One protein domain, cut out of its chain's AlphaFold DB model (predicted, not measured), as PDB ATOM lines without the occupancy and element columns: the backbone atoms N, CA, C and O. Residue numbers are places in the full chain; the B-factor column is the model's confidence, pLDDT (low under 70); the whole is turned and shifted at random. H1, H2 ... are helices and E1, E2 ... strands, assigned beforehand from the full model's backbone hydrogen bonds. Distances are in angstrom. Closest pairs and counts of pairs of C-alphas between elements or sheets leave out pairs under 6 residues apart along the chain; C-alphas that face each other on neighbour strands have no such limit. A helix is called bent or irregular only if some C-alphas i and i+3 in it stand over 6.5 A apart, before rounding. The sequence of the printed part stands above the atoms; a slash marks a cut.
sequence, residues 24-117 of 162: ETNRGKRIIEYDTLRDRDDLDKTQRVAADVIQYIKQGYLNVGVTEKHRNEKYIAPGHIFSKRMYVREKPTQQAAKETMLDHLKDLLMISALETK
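AT A GLANCE: This is residues 24 to 117 of the 162 residues of an uncharacterized protein of Aspergillus bombycis (UniProt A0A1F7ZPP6). Two helices, H1 and the longer H2, lie side by side and run opposite ways, and H2 also has the strands E1 and E2 close along its first part. E1 and E2 are near each other but pair with no named strand, and residues 69 to 74, of which 69 and 70 belong to E1, stand free. The printed part has 94 residues, with two named helices and two named strands in the order H1, E1, E2, H2, and the stretch before H1, residues 24 to 42, holds no named element. The class is mixed, helices and strands. The whole is compact, with a radius of gyration of the C-alphas of 14.0 A, and spans 38 by 36 by 25 A.

IN THESE COORDINATES: The printed part begins at Glu 24, C-alpha at (10.053, 55.804, 97.740). H1 is residues 43 to 59, 24.3 A from first to last C-alpha, beginning at C-alpha 43, (-8.607, 64.115, 110.311). E1 is residues 64 to 70, 19.7 A long, and E2 is residues 81 to 86, 15.2 A long. H2 is residues 94 to 115, 32.5 A long, ending at C-alpha 115, (-19.432, 63.396, 111.314). H2 has a kink of 34 degrees near residue 109 and is only just irregular: C-alphas 109 and 112 are 7.0 A apart.

HOW THE PARTS SIT: H1 and H2 touch, with 15 pairs of C-alphas within 8 A. Their closest C-alphas are those of Gln 47 and Leu 109, 5.2 A apart. They stand at a shallow tilt of 29 degrees, opposite ways. E1 and H2 have 9 pairs of C-alphas within 8 A, the closest being those of Val 64 and Lys 98, 5.4 A apart. E2 and H2 have 6 such pairs, the closest being those of Lys 84 and Met 101, 6.6 A apart. The closest C-alphas of H1 and E1 are those of Ile 57 and Val 64, 7.3 A apart. H1 and E2 are apart. In H1 every O i to N i+4 pair is within hydrogen-bond range; in H2, 16 of 18 are.

THE WHOLE: The C-alphas farthest apart are those of Arg 27 and Lys 117, 43.5 A. The printed part, residues 24 to 117, has no cut. The link from H1 to E1 is tight, those from E1 to E2 and from E2 to H2 are short, and no link is long. The mean pLDDT of the printed part is 86.7; residues 24 to 28 and 112 to 117 are under 70.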
ATOM      1  N   GLU A  24       9.619  56.111  99.101       66.75
ATOM      2  CA  GLU A  24      10.053  55.804  97.740       66.75
ATOM      3  C   GLU A  24      11.148  54.736  97.730       66.75
ATOM      4  O   GLU A  24      12.233  54.878  98.317       66.75
ATOM      5  N   THR A  25      10.895  53.678  96.967       57.66
ATOM      6  CA  THR A  25      11.868  52.635  96.655       57.66
ATOM      7  C   THR A  25      12.816  53.095  95.551       57.66
ATOM      8  O   THR A  25      12.568  52.863  94.373       57.66
ATOM      9  N   ASN A  26      13.899  53.763  95.967       51.22
ATOM     10  CA  ASN A  26      15.252  53.660  95.383       51.22
ATOM     11  C   ASN A  26      16.313  54.415  96.208       51.22
ATOM     12  O   ASN A  26      17.508  54.207  96.010       51.22
ATOM     13  N   ARG A  27      15.904  55.273  97.160       62.78
ATOM     14  CA  ARG A  27      16.815  55.976  98.091       62.78
ATOM     15  C   ARG A  27      16.282  56.113  99.524       62.78
ATOM     16  O   ARG A  27      16.867  56.849 100.312       62.78
ATOM     17  N   GLY A  28      15.166  55.455  99.858       64.94
ATOM     18  CA  GLY A  28      14.557  55.543 101.191       64.94
ATOM     19  C   GLY A  28      14.009  56.934 101.531       64.94
ATOM     20  O   GLY A  28      13.813  57.244 102.703       64.94
ATOM     21  N   LYS A  29      13.781  57.787 100.523       72.25
ATOM     22  CA  LYS A  29      13.185  59.110 100.720       72.25
ATOM     23  C   LYS A  29      11.680  58.970 100.875       72.25
ATOM     24  O   LYS A  29      11.038  58.249 100.120       72.25
ATOM     25  N   ARG A  30      11.114  59.650 101.865       72.50
ATOM     26  CA  ARG A  30       9.672  59.646 102.103       72.50
ATOM     27  C   ARG A  30       8.982  60.474 101.007       72.50
ATOM     28  O   ARG A  30       9.349  61.630 100.830       72.50
ATOM     29  N   ILE A  31       8.032  59.885 100.269       80.69
ATOM     30  CA  ILE A  31       7.261  60.595  99.223       80.69
ATOM     31  C   ILE A  31       6.224  61.501  99.882       80.69
ATOM     32  O   ILE A  31       5.991  62.620  99.442       80.69
ATOM     33  N   ILE A  32       5.615  61.004 100.958       85.00
ATOM     34  CA  ILE A  32       4.554  61.692 101.686       85.00
ATOM     35  C   ILE A  32       4.993  61.873 103.131       85.00
ATOM     36  O   ILE A  32       5.143  60.891 103.857       85.00
ATOM     37  N   GLU A  33       5.164  63.116 103.572       86.25
ATOM     38  CA  GLU A  33       5.491  63.442 104.962       86.25
ATOM     39  C   GLU A  33       4.270  63.271 105.880       86.25
ATOM     40  O   GLU A  33       3.586  64.219 106.260       86.25
ATOM     41  N   TYR A  34       3.985  62.013 106.211       89.38
ATOM     42  CA  TYR A  34       2.876  61.616 107.070       89.38
ATOM     43  C   TYR A  34       3.284  60.447 107.963       89.38
ATOM     44  O   TYR A  34       3.954  59.514 107.503       89.38
ATOM     45  N   ASP A  35       2.902  60.509 109.237       92.06
ATOM     46  CA  ASP A  35       3.066  59.419 110.193       92.06
ATOM     47  C   ASP A  35       1.705  58.799 110.548       92.06
ATOM     48  O   ASP A  35       0.905  59.380 111.275       92.06
ATOM     49  N   THR A  36       1.447  57.584 110.067       88.88
ATOM     50  CA  THR A  36       0.187  56.846 110.230       88.88
ATOM     51  C   THR A  36      -0.154  56.495 111.679       88.88
ATOM     52  O   THR A  36      -1.282  56.082 111.948       88.88
ATOM     53  N   LEU A  37       0.781  56.651 112.623       90.12
ATOM     54  CA  LEU A  37       0.539  56.444 114.051       90.12
ATOM     55  C   LEU A  37       0.338  57.768 114.786       90.12
ATOM     56  O   LEU A  37      -0.557  57.855 115.627       90.12
ATOM     57  N   ARG A  38       1.165  58.775 114.487       92.06
ATOM     58  CA  ARG A  38       1.164  60.069 115.185       92.06
ATOM     59  C   ARG A  38       0.137  61.052 114.629       92.06
ATOM     60  O   ARG A  38      -0.461  61.786 115.405       92.06
ATOM     61  N   ASP A  39      -0.054  61.068 113.315       90.31
ATOM     62  CA  ASP A  39      -0.910  62.039 112.624       90.31
ATOM     63  C   ASP A  39      -2.351  61.543 112.435       90.31
ATOM     64  O   ASP A  39      -3.196  62.289 111.959       90.31
ATOM     65  N   ARG A  40      -2.656  60.296 112.814       85.12
ATOM     66  CA  ARG A  40      -3.956  59.649 112.552       85.12
ATOM     67  C   ARG A  40      -5.170  60.365 113.157       85.12
ATOM     68  O   ARG A  40      -6.288  60.125 112.716       85.12
ATOM     69  N   ASP A  41      -4.949  61.149 114.210       88.88
ATOM     70  CA  ASP A  41      -6.005  61.871 114.923       88.88
ATOM     71  C   ASP A  41      -6.272  63.247 114.271       88.88
ATOM     72  O   ASP A  41      -7.302  63.867 114.525       88.88
ATOM     73  N   ASP A  42      -5.374  63.712 113.391       92.25
ATOM     74  CA  ASP A  42      -5.583  64.876 112.530       92.25
ATOM     75  C   ASP A  42      -6.369  64.431 111.288       92.25
ATOM     76  O   ASP A  42      -5.812  63.908 110.315       92.25
ATOM     77  N   LEU A  43      -7.695  64.582 111.354       90.31
ATOM     78  CA  LEU A  43      -8.607  64.115 110.311       90.31
ATOM     79  C   LEU A  43      -8.332  64.793 108.963       90.31
ATOM     80  O   LEU A  43      -8.250  64.103 107.947       90.31
ATOM     81  N   ASP A  44      -8.143  66.112 108.950       90.50
ATOM     82  CA  ASP A  44      -7.918  66.876 107.718       90.50
ATOM     83  C   ASP A  44      -6.614  66.441 107.039       90.50
ATOM     84  O   ASP A  44      -6.581  66.173 105.829       90.50
ATOM     85  N   LYS A  45      -5.540  66.286 107.824       92.31
ATOM     86  CA  LYS A  45      -4.256  65.777 107.327       92.31
ATOM     87  C   LYS A  45      -4.381  64.339 106.834       92.31
ATOM     88  O   LYS A  45      -3.897  64.031 105.743       92.31
ATOM     89  N   THR A  46      -5.069  63.479 107.587       91.75
ATOM     90  CA  THR A  46      -5.323  62.078 107.215       91.75
ATOM     91  C   THR A  46      -6.061  61.983 105.880       91.75
ATOM     92  O   THR A  46      -5.679  61.192 105.018       91.75
ATOM     93  N   GLN A  47      -7.094  62.802 105.677       92.38
ATOM     94  CA  GLN A  47      -7.901  62.800 104.457       92.38
ATOM     95  C   GLN A  47      -7.122  63.308 103.249       92.38
ATOM     96  O   GLN A  47      -7.129  62.662 102.198       92.38
ATOM     97  N   ARG A  48      -6.401  64.424 103.400       93.12
ATOM     98  CA  ARG A  48      -5.540  64.952 102.333       93.12
ATOM     99  C   ARG A  48      -4.520  63.905 101.890       93.12
ATOM    100  O   ARG A  48      -4.409  63.613 100.702       93.12
ATOM    101  N   VAL A  49      -3.852  63.275 102.854       93.75
ATOM    102  CA  VAL A  49      -2.871  62.226 102.574       93.75
ATOM    103  C   VAL A  49      -3.522  60.995 101.948       93.75
ATOM    104  O   VAL A  49      -2.977  60.447 100.995       93.75
ATOM    105  N   ALA A  50      -4.696  60.564 102.414       94.44
ATOM    106  CA  ALA A  50      -5.402  59.437 101.809       94.44
ATOM    107  C   ALA A  50      -5.728  59.692 100.324       94.44
ATOM    108  O   ALA A  50      -5.565  58.789  99.499       94.44
ATOM    109  N   ALA A  51      -6.125  60.920  99.967       94.94
ATOM    110  CA  ALA A  51      -6.362  61.309  98.578       94.94
ATOM    111  C   ALA A  51      -5.080  61.225  97.729       94.94
ATOM    112  O   ALA A  51      -5.109  60.636  96.642       94.94
ATOM    113  N   ASP A  52      -3.957  61.732  98.245       93.94
ATOM    114  CA  ASP A  52      -2.655  61.679  97.568       93.94
ATOM    115  C   ASP A  52      -2.180  60.228  97.373       93.94
ATOM    116  O   ASP A  52      -1.806  59.823  96.269       93.94
ATOM    117  N   VAL A  53      -2.290  59.394  98.415       94.25
ATOM    118  CA  VAL A  53      -1.922  57.969  98.364       94.25
ATOM    119  C   VAL A  53      -2.750  57.219  97.320       94.25
ATOM    120  O   VAL A  53      -2.193  56.426  96.558       94.25
ATOM    121  N   ILE A  54      -4.060  57.478  97.222       95.56
ATOM    122  CA  ILE A  54      -4.914  56.873  96.184       95.56
ATOM    123  C   ILE A  54      -4.387  57.206  94.784       95.56
ATOM    124  O   ILE A  54      -4.323  56.315  93.931       95.56
ATOM    125  N   GLN A  55      -4.024  58.467  94.529       94.88
ATOM    126  CA  GLN A  55      -3.496  58.882  93.226       94.88
ATOM    127  C   GLN A  55      -2.168  58.189  92.927       94.88
ATOM    128  O   GLN A  55      -2.012  57.609  91.851       94.88
ATOM    129  N   TYR A  56      -1.256  58.143  93.895       93.44
ATOM    130  CA  TYR A  56       0.042  57.498  93.712       93.44
ATOM    131  C   TYR A  56      -0.051  55.983  93.510       93.44
ATOM    132  O   TYR A  56       0.684  55.436  92.689       93.44
ATOM    133  N   ILE A  57      -0.991  55.295  94.168       93.06
ATOM    134  CA  ILE A  57      -1.261  53.867  93.923       93.06
ATOM    135  C   ILE A  57      -1.823  53.635  92.510       93.06
ATOM    136  O   ILE A  57      -1.496  52.642  91.852       93.06
ATOM    137  N   LYS A  58      -2.693  54.531  92.027       93.56
ATOM    138  CA  LYS A  58      -3.260  54.448  90.670       93.56
ATOM    139  C   LYS A  58      -2.208  54.706  89.594       93.56
ATOM    140  O   LYS A  58      -2.212  54.012  88.583       93.56
ATOM    141  N   GLN A  59      -1.315  55.661  89.836       90.81
ATOM    142  CA  GLN A  59      -0.229  56.044  88.930       90.81
ATOM    143  C   GLN A  59       0.976  55.089  88.992       90.81
ATOM    144  O   GLN A  59       1.833  55.140  88.117       90.81
ATOM    145  N   GLY A  60       1.036  54.204  89.993       88.81
ATOM    146  CA  GLY A  60       2.123  53.235  90.162       88.81
ATOM    147  C   GLY A  60       3.356  53.777  90.891       88.81
ATOM    148  O   GLY A  60       4.369  53.088  90.945       88.81
ATOM    149  N   TYR A  61       3.278  54.976  91.478       87.81
ATOM    150  CA  TYR A  61       4.340  55.536  92.323       87.81
ATOM    151  C   TYR A  61       4.412  54.859  93.694       87.81
ATOM    152  O   TYR A  61       5.486  54.758  94.282       87.81
ATOM    153  N   LEU A  62       3.270  54.381  94.198       89.69
ATOM    154  CA  LEU A  62       3.186  53.616  95.437       89.69
ATOM    155  C   LEU A  62       2.704  52.195  95.169       89.69
ATOM    156  O   LEU A  62       1.628  51.974  94.609       89.69
ATOM    157  N   ASN A  63       3.494  51.227  95.625       89.44
ATOM    158  CA  ASN A  63       3.144  49.818  95.552       89.44
ATOM    159  C   ASN A  63       2.367  49.387  96.796       89.44
ATOM    160  O   ASN A  63       2.704  49.765  97.919       89.44
ATOM    161  N   VAL A  64       1.352  48.549  96.577       93.75
ATOM    162  CA  VAL A  64       0.617  47.874  97.649       93.75
ATOM    163  C   VAL A  64       1.068  46.421  97.716       93.75
ATOM    164  O   VAL A  64       0.979  45.685  96.732       93.75
ATOM    165  N   GLY A  65       1.570  46.018  98.878       94.25
ATOM    166  CA  GLY A  65       2.038  44.667  99.159       94.25
ATOM    167  C   GLY A  65       1.073  43.869 100.030       94.25
ATOM    168  O   GLY A  65       0.173  44.418 100.667       94.25
ATOM    169  N   VAL A  66       1.304  42.555 100.069       95.25
ATOM    170  CA  VAL A  66       0.692  41.645 101.041       95.25
ATOM    171  C   VAL A  66       1.735  41.297 102.085       95.25
ATOM    172  O   VAL A  66       2.731  40.641 101.771       95.25
ATOM    173  N   THR A  67       1.467  41.677 103.325       93.44
ATOM    174  CA  THR A  67       2.298  41.329 104.473       93.44
ATOM    175  C   THR A  67       1.619  40.225 105.275       93.44
ATOM    176  O   THR A  67       0.449  40.329 105.638       93.44
ATOM    177  N   GLU A  68       2.352  39.145 105.536       93.00
ATOM    178  CA  GLU A  68       1.908  38.031 106.375       93.00
ATOM    179  C   GLU A  68       2.456  38.208 107.796       93.00
ATOM    180  O   GLU A  68       3.630  38.539 107.983       93.00
ATOM    181  N   LYS A  69       1.605  37.999 108.799       91.00
ATOM    182  CA  LYS A  69       1.964  38.055 110.219       91.00
ATOM    183  C   LYS A  69       1.368  36.886 110.970       91.00
ATOM    184  O   LYS A  69       0.316  36.376 110.591       91.00
ATOM    185  N   HIS A  70       2.000  36.489 112.064       85.00
ATOM    186  CA  HIS A  70       1.430  35.466 112.925       85.00
ATOM    187  C   HIS A  70       0.276  36.039 113.750       85.00
ATOM    188  O   HIS A  70       0.362  37.134 114.295       85.00
ATOM    189  N   ARG A  71      -0.820  35.286 113.878       78.25
ATOM    190  CA  ARG A  71      -2.012  35.711 114.631       78.25
ATOM    191  C   ARG A  71      -1.726  35.984 116.111       78.25
ATOM    192  O   ARG A  71      -2.426  36.796 116.710       78.25
ATOM    193  N   ASN A  72      -0.728  35.305 116.670       75.38
ATOM    194  CA  ASN A  72      -0.339  35.428 118.074       75.38
ATOM    195  C   ASN A  72       0.531  36.669 118.328       75.38
ATOM    196  O   ASN A  72       0.789  37.010 119.479       75.38
ATOM    197  N   GLU A  73       0.965  37.356 117.271       77.19
ATOM    198  CA  GLU A  73       1.735  38.584 117.373       77.19
ATOM    199  C   GLU A  73       0.797  39.785 117.273       77.19
ATOM    200  O   GLU A  73       0.005  39.923 116.336       77.19
ATOM    201  N   LYS A  74       0.906  40.703 118.237       84.06
ATOM    202  CA  LYS A  74       0.290  42.019 118.103       84.06
ATOM    203  C   LYS A  74       1.093  42.807 117.074       84.06
ATOM    204  O   LYS A  74       2.090  43.443 117.405       84.06
ATOM    205  N   TYR A  75       0.657  42.749 115.824       87.00
ATOM    206  CA  TYR A  75       1.285  43.516 114.764       87.00
ATOM    207  C   TYR A  75       0.807  44.970 114.777       87.00
ATOM    208  O   TYR A  75      -0.393  45.248 114.758       87.00
ATOM    209  N   ILE A  76       1.768  45.891 114.796       89.38
ATOM    210  CA  ILE A  76       1.562  47.319 114.565       89.38
ATOM    211  C   ILE A  76       2.478  47.687 113.404       89.38
ATOM    212  O   ILE A  76       3.688  47.467 113.476       89.38
ATOM    213  N   ALA A  77       1.895  48.208 112.329       90.69
ATOM    214  CA  ALA A  77       2.672  48.651 111.187       90.69
ATOM    215  C   ALA A  77       3.521  49.883 111.557       90.69
ATOM    216  O   ALA A  77       3.087  50.711 112.363       90.69
ATOM    217  N   PRO A  78       4.721  50.028 110.976       91.44
ATOM    218  CA  PRO A  78       5.507  51.251 111.083       91.44
ATOM    219  C   PRO A  78       4.712  52.499 110.672       91.44
ATOM    220  O   PRO A  78       3.923  52.447 109.733       91.44
ATOM    221  N   GLY A  79       5.006  53.647 111.292       90.31
ATOM    222  CA  GLY A  79       4.311  54.921 111.034       90.31
ATOM    223  C   GLY A  79       4.420  55.462 109.604       90.31
ATOM    224  O   GLY A  79       3.766  56.423 109.252       90.31
ATOM    225  N   HIS A  80       5.224  54.866 108.730       89.75
ATOM    226  CA  HIS A  80       5.286  55.246 107.314       89.75
ATOM    227  C   HIS A  80       4.515  54.275 106.408       89.75
ATOM    228  O   HIS A  80       4.698  54.294 105.193       89.75
ATOM    229  N   ILE A  81       3.698  53.389 106.985       92.06
ATOM    230  CA  ILE A  81       2.938  52.370 106.263       92.06
ATOM    231  C   ILE A  81       1.460  52.519 106.609       92.06
ATOM    232  O   ILE A  81       1.067  52.429 107.775       92.06
ATOM    233  N   PHE A  82       0.627  52.701 105.583       93.69
ATOM    234  CA  PHE A  82      -0.802  52.431 105.715       93.69
ATOM    235  C   PHE A  82      -0.994  50.924 105.693       93.69
ATOM    236  O   PHE A  82      -0.563  50.264 104.749       93.69
ATOM    237  N   SER A  83      -1.630  50.382 106.726       95.31
ATOM    238  CA  SER A  83      -1.821  48.942 106.882       95.31
ATOM    239  C   SER A  83      -3.277  48.630 107.183       95.31
ATOM    240  O   SER A  83      -3.863  49.165 108.127       95.31
ATOM    241  N   LYS A  84      -3.867  47.745 106.378       95.88
ATOM    242  CA  LYS A  84      -5.242  47.273 106.550       95.88
ATOM    243  C   LYS A  84      -5.259  45.759 106.643       95.88
ATOM    244  O   LYS A  84      -4.845  45.061 105.721       95.88
ATOM    245  N   ARG A  85      -5.795  45.242 107.748       93.50
ATOM    246  CA  ARG A  85      -5.992  43.802 107.929       93.50
ATOM    247  C   ARG A  85      -6.993  43.256 106.910       93.50
ATOM    248  O   ARG A  85      -8.090  43.792 106.767       93.50
ATOM    249  N   MET A  86      -6.626  42.148 106.279       93.44
ATOM    250  CA  MET A  86      -7.454  41.372 105.362       93.44
ATOM    251  C   MET A  86      -7.987  40.134 106.092       93.44
ATOM    252  O   MET A  86      -7.221  39.340 106.643       93.44
ATOM    253  N   TYR A  87      -9.308  39.960 106.113       89.69
ATOM    254  CA  TYR A  87      -9.969  38.835 106.785       89.69
ATOM    255  C   TYR A  87     -10.154  37.656 105.823       89.69
ATOM    256  O   TYR A  87     -11.269  37.316 105.443       89.69
ATOM    257  N   VAL A  88      -9.041  37.048 105.411       88.19
ATOM    258  CA  VAL A  88      -9.003  35.930 104.453       88.19
ATOM    259  C   VAL A  88      -8.249  34.731 105.032       88.19
ATOM    260  O   VAL A  88      -7.357  34.898 105.865       88.19
ATOM    261  N   ARG A  89      -8.627  33.512 104.618       84.56
ATOM    262  CA  ARG A  89      -7.985  32.264 105.080       84.56
ATOM    263  C   ARG A  89      -6.699  31.946 104.314       84.56
ATOM    264  O   ARG A  89      -5.748  31.431 104.894       84.56
ATOM    265  N   GLU A  90      -6.670  32.284 103.032       87.94
ATOM    266  CA  GLU A  90      -5.551  32.033 102.123       87.94
ATOM    267  C   GLU A  90      -4.776  33.317 101.830       87.94
ATOM    268  O   GLU A  90      -5.279  34.420 102.052       87.94
ATOM    269  N   LYS A  91      -3.542  33.176 101.333       91.19
ATOM    270  CA  LYS A  91      -2.702  34.323 100.985       91.19
ATOM    271  C   LYS A  91      -3.358  35.110  99.843       91.19
ATOM    272  O   LYS A  91      -3.511  34.558  98.754       91.19
ATOM    273  N   PRO A  92      -3.720  36.387 100.058       92.94
ATOM    274  CA  PRO A  92      -4.375  37.180  99.031       92.94
ATOM    275  C   PRO A  92      -3.415  37.514  97.888       92.94
ATOM    276  O   PRO A  92      -2.191  37.542  98.052       92.94
ATOM    277  N   THR A  93      -3.985  37.802  96.721       96.12
ATOM    278  CA  THR A  93      -3.229  38.318  95.577       96.12
ATOM    279  C   THR A  93      -2.838  39.780  95.806       96.12
ATOM    280  O   THR A  93      -3.475  40.499  96.580       96.12
ATOM    281  N   GLN A  94      -1.811  40.257  95.095       94.69
ATOM    282  CA  GLN A  94      -1.442  41.679  95.123       94.69
ATOM    283  C   GLN A  94      -2.588  42.580  94.643       94.69
ATOM    284  O   GLN A  94      -2.796  43.653  95.199       94.69
ATOM    285  N   GLN A  95      -3.370  42.125  93.658       95.81
ATOM    286  CA  GLN A  95      -4.533  42.863  93.168       95.81
ATOM    287  C   GLN A  95      -5.610  43.009  94.254       95.81
ATOM    288  O   GLN A  95      -6.077  44.120  94.497       95.81
ATOM    289  N   ALA A  96      -5.934  41.932  94.978       95.31
ATOM    290  CA  ALA A  96      -6.892  41.986  96.083       95.31
ATOM    291  C   ALA A  96      -6.411  42.905  97.223       95.31
ATOM    292  O   ALA A  96      -7.204  43.620  97.839       95.31
ATOM    293  N   ALA A  97      -5.102  42.922  97.494       96.25
ATOM    294  CA  ALA A  97      -4.511  43.844  98.459       96.25
ATOM    295  C   ALA A  97      -4.617  45.301  97.997       96.25
ATOM    296  O   ALA A  97      -4.990  46.167  98.786       96.25
ATOM    297  N   LYS A  98      -4.351  45.565  96.711       96.88
ATOM    298  CA  LYS A  98      -4.506  46.891  96.101       96.88
ATOM    299  C   LYS A  98      -5.944  47.392  96.218       96.88
ATOM    300  O   LYS A  98      -6.147  48.521  96.651       96.88
ATOM    301  N   GLU A  99      -6.928  46.561  95.887       97.00
ATOM    302  CA  GLU A  99      -8.354  46.892  96.016       97.00
ATOM    303  C   GLU A  99      -8.738  47.176  97.469       97.00
ATOM    304  O   GLU A  99      -9.277  48.241  97.765       97.00
ATOM    305  N   THR A 100      -8.345  46.294  98.394       97.31
ATOM    306  CA  THR A 100      -8.602  46.473  99.832       97.31
ATOM    307  C   THR A 100      -8.000  47.774 100.365       97.31
ATOM    308  O   THR A 100      -8.630  48.477 101.155       97.31
ATOM    309  N   MET A 101      -6.776  48.108  99.948       97.56
ATOM    310  CA  MET A 101      -6.118  49.348 100.352       97.56
ATOM    311  C   MET A 101      -6.822  50.574  99.766       97.56
ATOM    312  O   MET A 101      -7.050  51.545 100.481       97.56
ATOM    313  N   LEU A 102      -7.208  50.535  98.489       97.50
ATOM    314  CA  LEU A 102      -7.943  51.634  97.861       97.50
ATOM    315  C   LEU A 102      -9.286  51.883  98.547       97.50
ATOM    316  O   LEU A 102      -9.642  53.038  98.760       97.50
ATOM    317  N   ASP A 103     -10.015  50.830  98.911       97.25
ATOM    318  CA  ASP A 103     -11.280  50.971  99.630       97.25
ATOM    319  C   ASP A 103     -11.065  51.499 101.047       97.25
ATOM    320  O   ASP A 103     -11.737  52.445 101.448       97.25
ATOM    321  N   HIS A 104     -10.045  51.011 101.758       95.69
ATOM    322  CA  HIS A 104      -9.683  51.569 103.058       95.69
ATOM    323  C   HIS A 104      -9.382  53.074 102.993       95.69
ATOM    324  O   HIS A 104      -9.841  53.823 103.854       95.69
ATOM    325  N   LEU A 105      -8.630  53.524 101.987       95.69
ATOM    326  CA  LEU A 105      -8.298  54.939 101.821       95.69
ATOM    327  C   LEU A 105      -9.531  55.773 101.444       95.69
ATOM    328  O   LEU A 105      -9.662  56.900 101.916       95.69
ATOM    329  N   LYS A 106     -10.463  55.233 100.646       95.56
ATOM    330  CA  LYS A 106     -11.749  55.900 100.368       95.56
ATOM    331  C   LYS A 106     -12.591  56.035 101.632       95.56
ATOM    332  O   LYS A 106     -13.171  57.096 101.836       95.56
ATOM    333  N   ASP A 107     -12.627  55.012 102.486       93.50
ATOM    334  CA  ASP A 107     -13.352  55.082 103.758       93.50
ATOM    335  C   ASP A 107     -12.838  56.247 104.612       93.50
ATOM    336  O   ASP A 107     -13.647  56.996 105.157       93.50
ATOM    337  N   LEU A 108     -11.514  56.460 104.668       91.75
ATOM    338  CA  LEU A 108     -10.913  57.595 105.386       91.75
ATOM    339  C   LEU A 108     -11.423  58.949 104.862       91.75
ATOM    340  O   LEU A 108     -11.712  59.849 105.655       91.75
ATOM    341  N   LEU A 109     -11.612  59.085 103.545       90.62
ATOM    342  CA  LEU A 109     -12.192  60.291 102.937       90.62
ATOM    343  C   LEU A 109     -13.663  60.505 103.326       90.62
ATOM    344  O   LEU A 109     -14.133  61.639 103.341       90.62
ATOM    345  N   MET A 110     -14.400  59.438 103.645       85.81
ATOM    346  CA  MET A 110     -15.830  59.512 103.970       85.81
ATOM    347  C   MET A 110     -16.127  59.711 105.463       85.81
ATOM    348  O   MET A 110     -17.275  60.005 105.801       85.81
ATOM    349  N   ILE A 111     -15.134  59.599 106.357       76.81
ATOM    350  CA  ILE A 111     -15.324  59.770 107.813       76.81
ATOM    351  C   ILE A 111     -15.975  61.128 108.136       76.81
ATOM    352  O   ILE A 111     -16.949  61.182 108.888       76.81
ATOM    353  N   SER A 112     -15.545  62.207 107.477       56.00
ATOM    354  CA  SER A 112     -16.116  63.548 107.679       56.00
ATOM    355  C   SER A 112     -17.567  63.677 107.198       56.00
ATOM    356  O   SER A 112     -18.335  64.421 107.807       56.00
ATOM    357  N   ALA A 113     -17.997  62.927 106.174       55.34
ATOM    358  CA  ALA A 113     -19.387  62.933 105.697       55.34
ATOM    359  C   ALA A 113     -20.361  62.308 106.713       55.34
ATOM    360  O   ALA A 113     -21.560  62.608 106.704       55.34
ATOM    361  N   LEU A 114     -19.859  61.433 107.588       51.84
ATOM    362  CA  LEU A 114     -20.633  60.847 108.678       51.84
ATOM    363  C   LEU A 114     -20.641  61.760 109.915       51.84
ATOM    364  O   LEU A 114     -21.671  61.863 110.584       51.84
ATOM    365  N   GLU A 115     -19.536  62.460 110.187       51.81
ATOM    366  CA  GLU A 115     -19.432  63.396 111.314       51.81
ATOM    367  C   GLU A 115     -20.160  64.725 111.066       51.81
ATOM    368  O   GLU A 115     -20.875  65.188 111.951       51.81
ATOM    369  N   THR A 116     -20.150  65.272 109.843       48.53
ATOM    370  CA  THR A 116     -21.004  66.432 109.488       48.53
ATOM    371  C   THR A 116     -22.499  66.111 109.551       48.53
ATOM    372  O   THR A 116     -23.311  66.993 109.828       48.53
ATOM    373  N   LYS A 117     -22.892  64.843 109.362       50.75
ATOM    374  CA  LYS A 117     -24.277  64.385 109.582       50.75
ATOM    375  C   LYS A 117     -24.620  64.178 111.062       50.75
ATOM    376  O   LYS A 117     -25.801  64.117 111.403       50.75
TER     377      LYS A 117